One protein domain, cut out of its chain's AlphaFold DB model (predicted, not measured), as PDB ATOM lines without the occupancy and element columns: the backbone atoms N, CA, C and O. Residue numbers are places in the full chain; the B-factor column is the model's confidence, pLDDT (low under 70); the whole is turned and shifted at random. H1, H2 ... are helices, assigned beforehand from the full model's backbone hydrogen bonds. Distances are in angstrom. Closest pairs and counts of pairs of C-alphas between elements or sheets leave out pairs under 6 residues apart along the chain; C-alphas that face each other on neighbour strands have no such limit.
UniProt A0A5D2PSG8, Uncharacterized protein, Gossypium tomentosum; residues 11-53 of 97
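What this domain is: This is residues 11 to 53 of the 97 residues of an uncharacterized protein of Gossypium tomentosum (UniProt A0A5D2PSG8). Two short helices, H2 and H1, make a corner at the tight link between them, and a long stretch with no named element, residues 34 to 53, folds back from the far end of H2 across the open side of this corner, turns near residue 45 and runs back again. You have 43 printed residues, H1 before H2 and no named strand; the class is all helix, with under half of the residues, 21, in named elements. The whole is compact, with a radius of gyration of the C-alphas of 10.3 A, and flat, spanning 29 by 24 by 10 A.

How they stand to each other: Begin with H2, residues 23 to 33, and look back to H1, residues 11 to 20. They are close but not clearly touching; their closest C-alphas, of Ser 18 and Ile 24, are 6.2 A apart. They run the same way at a steep tilt of 69 degrees, only just short of about perpendicular. In H1 and H2 every O i to N i+4 pair is within hydrogen-bond range.

Where its parts are: Find C-alpha 23 at (145.448, 158.405, 114.420); H2 runs 15.4 A to C-alpha 33 at (135.182, 147.254, 117.175). H1 starts at C-alpha 11, (138.345, 174.070, 108.484), and measures 14.3 A.

The domain as a whole: The C-alphas farthest apart, of Ser 12 and Glu 35, are 29.2 A apart. The printed part has no cut, and no printed residue is under 70 in pLDDT.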
ATOM      1  N   GLY A  11     139.100 175.118 109.181       76.56
ATOM      2  CA  GLY A  11     138.345 174.070 108.484       76.56
ATOM      3  C   GLY A  11     139.190 173.245 107.504       76.56
ATOM      4  O   GLY A  11     139.105 172.020 107.494       76.56
ATOM      5  N   SER A  12     140.061 173.883 106.713       84.19
ATOM      6  CA  SER A  12     140.967 173.161 105.804       84.19
ATOM      7  C   SER A  12     141.995 172.323 106.563       84.19
ATOM      8  O   SER A  12     142.331 171.223 106.130       84.19
ATOM      9  N   ARG A  13     142.467 172.808 107.719       88.69
ATOM     10  CA  ARG A  13     143.375 172.067 108.599       88.69
ATOM     11  C   ARG A  13     142.698 170.828 109.174       88.69
ATOM     12  O   ARG A  13     143.294 169.761 109.102       88.69
ATOM     13  N   SER A  14     141.482 170.953 109.711       88.06
ATOM     14  CA  SER A  14     140.756 169.803 110.256       88.06
ATOM     15  C   SER A  14     140.390 168.794 109.171       88.06
ATOM     16  O   SER A  14     140.521 167.603 109.405       88.06
ATOM     17  N   ALA A  15     140.021 169.243 107.967       90.62
ATOM     18  CA  ALA A  15     139.762 168.344 106.842       90.62
ATOM     19  C   ALA A  15     141.020 167.568 106.415       90.62
ATOM     20  O   ALA A  15     140.960 166.353 106.237       90.62
ATOM     21  N   LEU A  16     142.166 168.253 106.292       90.94
ATOM     22  CA  LEU A  16     143.446 167.599 105.998       90.94
ATOM     23  C   LEU A  16     143.839 166.621 107.104       90.94
ATOM     24  O   LEU A  16     144.208 165.497 106.794       90.94
ATOM     25  N   PHE A  17     143.713 167.026 108.368       90.69
ATOM     26  CA  PHE A  17     143.985 166.167 109.517       90.69
ATOM     27  C   PHE A  17     143.126 164.895 109.487       90.69
ATOM     28  O   PHE A  17     143.672 163.799 109.541       90.69
ATOM     29  N   SER A  18     141.808 165.020 109.293       90.25
ATOM     30  CA  SER A  18     140.900 163.871 109.185       90.25
ATOM     31  C   SER A  18     141.247 162.925 108.030       90.25
ATOM     32  O   SER A  18     140.946 161.739 108.103       90.25
ATOM     33  N   ALA A  19     141.851 163.431 106.953       90.88
ATOM     34  CA  ALA A  19     142.186 162.634 105.776       90.88
ATOM     35  C   ALA A  19     143.575 161.977 105.842       90.88
ATOM     36  O   ALA A  19     143.793 160.975 105.162       90.88
ATOM     37  N   THR A  20     144.526 162.550 106.586       91.38
ATOM     38  CA  THR A  20     145.941 162.144 106.511       91.38
ATOM     39  C   THR A  20     146.562 161.722 107.833       91.38
ATOM     40  O   THR A  20     147.600 161.061 107.804       91.38
ATOM     41  N   ASP A  21     145.983 162.096 108.976       92.81
ATOM     42  CA  ASP A  21     146.597 161.792 110.261       92.81
ATOM     43  C   ASP A  21     146.486 160.284 110.581       92.81
ATOM     44  O   ASP A  21     145.385 159.724 110.516       92.81
ATOM     45  N   PRO A  22     147.596 159.605 110.935       90.50
ATOM     46  CA  PRO A  22     147.596 158.171 111.233       90.50
ATOM     47  C   PRO A  22     146.677 157.755 112.387       90.50
ATOM     48  O   PRO A  22     146.257 156.602 112.440       90.50
ATOM     49  N   GLN A  23     146.340 158.677 113.292       90.06
ATOM     50  CA  GLN A  23     145.448 158.405 114.420       90.06
ATOM     51  C   GLN A  23     143.996 158.198 113.973       90.06
ATOM     52  O   GLN A  23     143.216 157.566 114.684       90.06
ATOM     53  N   ILE A  24     143.609 158.725 112.807       91.69
ATOM     54  CA  ILE A  24     142.225 158.664 112.329       91.69
ATOM     55  C   ILE A  24     141.820 157.234 111.957       91.69
ATOM     56  O   ILE A  24     140.797 156.781 112.472       91.69
ATOM     57  N   PRO A  25     142.587 156.482 111.141       91.12
ATOM     58  CA  PRO A  25     142.308 155.067 110.915       91.12
ATOM     59  C   PRO A  25     142.226 154.254 112.210       91.12
ATOM     60  O   PRO A  25     141.283 153.488 112.371       91.12
ATOM     61  N   GLU A  26     143.159 154.447 113.149       91.88
ATOM     62  CA  GLU A  26     143.169 153.723 114.431       91.88
ATOM     63  C   GLU A  26     141.896 153.986 115.242       91.88
ATOM     64  O   GLU A  26     141.268 153.056 115.749       91.88
ATOM     65  N   TYR A  27     141.471 155.248 115.312       91.44
ATOM     66  CA  TYR A  27     140.235 155.627 115.985       91.44
ATOM     67  C   TYR A  27     138.992 155.070 115.278       91.44
ATOM     68  O   TYR A  27     138.077 154.582 115.933       91.44
ATOM     69  N   CYS A  28     138.965 155.077 113.943       91.81
ATOM     70  CA  CYS A  28     137.888 154.462 113.171       91.81
ATOM     71  C   CYS A  28     137.783 152.949 113.417       91.81
ATOM     72  O   CYS A  28     136.671 152.437 113.510       91.81
ATOM     73  N   GLU A  29     138.903 152.231 113.533       92.62
ATOM     74  CA  GLU A  29     138.890 150.799 113.861       92.62
ATOM     75  C   GLU A  29     138.392 150.537 115.287       92.62
ATOM     76  O   GLU A  29     137.637 149.590 115.496       92.62
ATOM     77  N   LEU A  30     138.730 151.402 116.249       92.94
ATOM     78  CA  LEU A  30     138.179 151.334 117.607       92.94
ATOM     79  C   LEU A  30     136.655 151.499 117.593       92.94
ATOM     80  O   LEU A  30     135.945 150.668 118.149       92.94
ATOM     81  N   LEU A  31     136.143 152.514 116.890       91.81
ATOM     82  CA  LEU A  31     134.698 152.735 116.771       91.81
ATOM     83  C   LEU A  31     133.975 151.554 116.113       91.81
ATOM     84  O   LEU A  31     132.882 151.191 116.536       91.81
ATOM     85  N   LYS A  32     134.584 150.935 115.095       90.19
ATOM     86  CA  LYS A  32     134.032 149.726 114.467       90.19
ATOM     87  C   LYS A  32     134.016 148.540 115.430       90.19
ATOM     88  O   LYS A  32     133.037 147.801 115.439       90.19
ATOM     89  N   ALA A  33     135.083 148.345 116.206       93.56
ATOM     90  CA  ALA A  33     135.182 147.254 117.175       93.56
ATOM     91  C   ALA A  33     134.146 147.383 118.301       93.56
ATOM     92  O   ALA A  33     133.627 146.369 118.764       93.56
ATOM     93  N   ASP A  34     133.814 148.616 118.681       92.25
ATOM     94  CA  ASP A  34     132.799 148.931 119.689       92.25
ATOM     95  C   ASP A  34     131.365 148.978 119.115       92.25
ATOM     96  O   ASP A  34     130.438 149.378 119.819       92.25
ATOM     97  N   GLU A  35     131.174 148.601 117.841       89.31
ATOM     98  CA  GLU A  35     129.895 148.679 117.111       89.31
ATOM     99  C   GLU A  35     129.226 150.060 117.237       89.31
ATOM    100  O   GLU A  35     128.003 150.193 117.343       89.31
ATOM    101  N   TRP A  36     130.048 151.113 117.246       88.88
ATOM    102  CA  TRP A  36     129.578 152.473 117.461       88.88
ATOM    103  C   TRP A  36     128.640 152.900 116.317       88.88
ATOM    104  O   TRP A  36     128.981 152.720 115.144       88.88
ATOM    105  N   PRO A  37     127.470 153.506 116.608       85.94
ATOM    106  CA  PRO A  37     126.420 153.734 115.608       85.94
ATOM    107  C   PRO A  37     126.741 154.851 114.601       85.94
ATOM    108  O   PRO A  37     125.959 155.099 113.686       85.94
ATOM    109  N   VAL A  38     127.864 155.555 114.774       86.81
ATOM    110  CA  VAL A  38     128.259 156.719 113.970       86.81
ATOM    111  C   VAL A  38     129.733 156.658 113.583       86.81
ATOM    112  O   VAL A  38     130.559 156.058 114.266       86.81
ATOM    113  N   CYS A  39     130.084 157.323 112.483       86.50
ATOM    114  CA  CYS A  39     131.477 157.465 112.061       86.50
ATOM    115  C   CYS A  39     132.269 158.405 112.987       86.50
ATOM    116  O   CYS A  39     131.700 159.201 113.737       86.50
ATOM    117  N   ALA A  40     133.600 158.359 112.880       91.62
ATOM    118  CA  ALA A  40     134.485 159.269 113.597       91.62
ATOM    119  C   ALA A  40     134.143 160.737 113.302       91.62
ATOM    120  O   ALA A  40     134.257 161.207 112.169       91.62
ATOM    121  N   PHE A  41     133.766 161.475 114.345       91.44
ATOM    122  CA  PHE A  41     133.535 162.909 114.266       91.44
ATOM    123  C   PHE A  41     134.766 163.662 114.780       91.44
ATOM    124  O   PHE A  41     135.179 163.513 115.931       91.44
ATOM    125  N   ILE A  42     135.378 164.459 113.901       91.31
ATOM    126  CA  ILE A  42     136.614 165.193 114.183       91.31
ATOM    127  C   ILE A  42     136.298 166.681 114.257       91.31
ATOM    128  O   ILE A  42     135.798 167.274 113.299       91.31
ATOM    129  N   SER A  43     136.597 167.294 115.398       89.25
ATOM    130  CA  SER A  43     136.330 168.711 115.612       89.25
ATOM    131  C   SER A  43     137.294 169.605 114.823       89.25
ATOM    132  O   SER A  43     138.372 169.192 114.383       89.25
ATOM    133  N   GLN A  44     136.949 170.889 114.725       86.69
ATOM    134  CA  GLN A  44     137.830 171.940 114.196       86.69
ATOM    135  C   GLN A  44     139.192 172.027 114.911       86.69
ATOM    136  O   GLN A  44     140.168 172.513 114.336       86.69
ATOM    137  N   ASP A  45     139.293 171.506 116.135       89.06
ATOM    138  CA  ASP A  45     140.536 171.452 116.906       89.06
ATOM    139  C   ASP A  45     141.419 170.254 116.529       89.06
ATOM    140  O   ASP A  45     142.455 170.044 117.159       89.06
ATOM    141  N   CYS A  46     141.050 169.511 115.473       87.50
ATOM    142  CA  CYS A  46     141.766 168.331 114.979       87.50
ATOM    143  C   CYS A  46     141.826 167.232 116.048       87.50
ATOM    144  O   CYS A  46     142.887 166.695 116.357       87.50
ATOM    145  N   ARG A  47     140.681 166.956 116.680       88.19
ATOM    146  CA  ARG A  47     140.553 165.935 117.724       88.19
ATOM    147  C   ARG A  47     139.267 165.140 117.543       88.19
ATOM    148  O   ARG A  47     138.240 165.752 117.235       88.19
ATOM    149  N   PRO A  48     139.295 163.820 117.783       88.81
ATOM    150  CA  PRO A  48     138.078 163.046 117.945       88.81
ATOM    151  C   PRO A  48     137.195 163.641 119.038       88.81
ATOM    152  O   PRO A  48     137.681 164.018 120.109       88.81
ATOM    153  N   THR A  49     135.902 163.755 118.770       89.81
ATOM    154  CA  THR A  49     134.929 164.219 119.756       89.81
ATOM    155  C   THR A  49     133.588 163.531 119.557       89.81
ATOM    156  O   THR A  49     133.336 162.933 118.511       89.81
ATOM    157  N   ASN A  50     132.734 163.593 120.578       89.12
ATOM    158  CA  ASN A  50     131.413 162.996 120.496       89.12
ATOM    159  C   ASN A  50     130.507 163.877 119.623       89.12
ATOM    160  O   ASN A  50     130.459 165.092 119.850       89.12
ATOM    161  N   PRO A  51     129.798 163.307 118.639       89.31
ATOM    162  CA  PRO A  51     128.797 164.056 117.896       89.31
ATOM    163  C   PRO A  51     127.567 164.341 118.775       89.31
ATOM    164  O   PRO A  51     127.493 163.924 119.935       89.31
ATOM    165  N   SER A  52     126.600 165.088 118.235       91.31
ATOM    166  CA  SER A  52     125.353 165.375 118.951       91.31
ATOM    167  C   SER A  52     124.537 164.101 119.191       91.31
ATOM    168  O   SER A  52     124.695 163.111 118.473       91.31
ATOM    169  N   GLU A  53     123.653 164.110 120.189       91.00
ATOM    170  CA  GLU A  53     122.811 162.949 120.513       91.00
ATOM    171  C   GLU A  53     121.950 162.526 119.314       91.00
ATOM    172  O   GLU A  53     121.849 161.338 119.020       91.00
TER     173      GLU A  53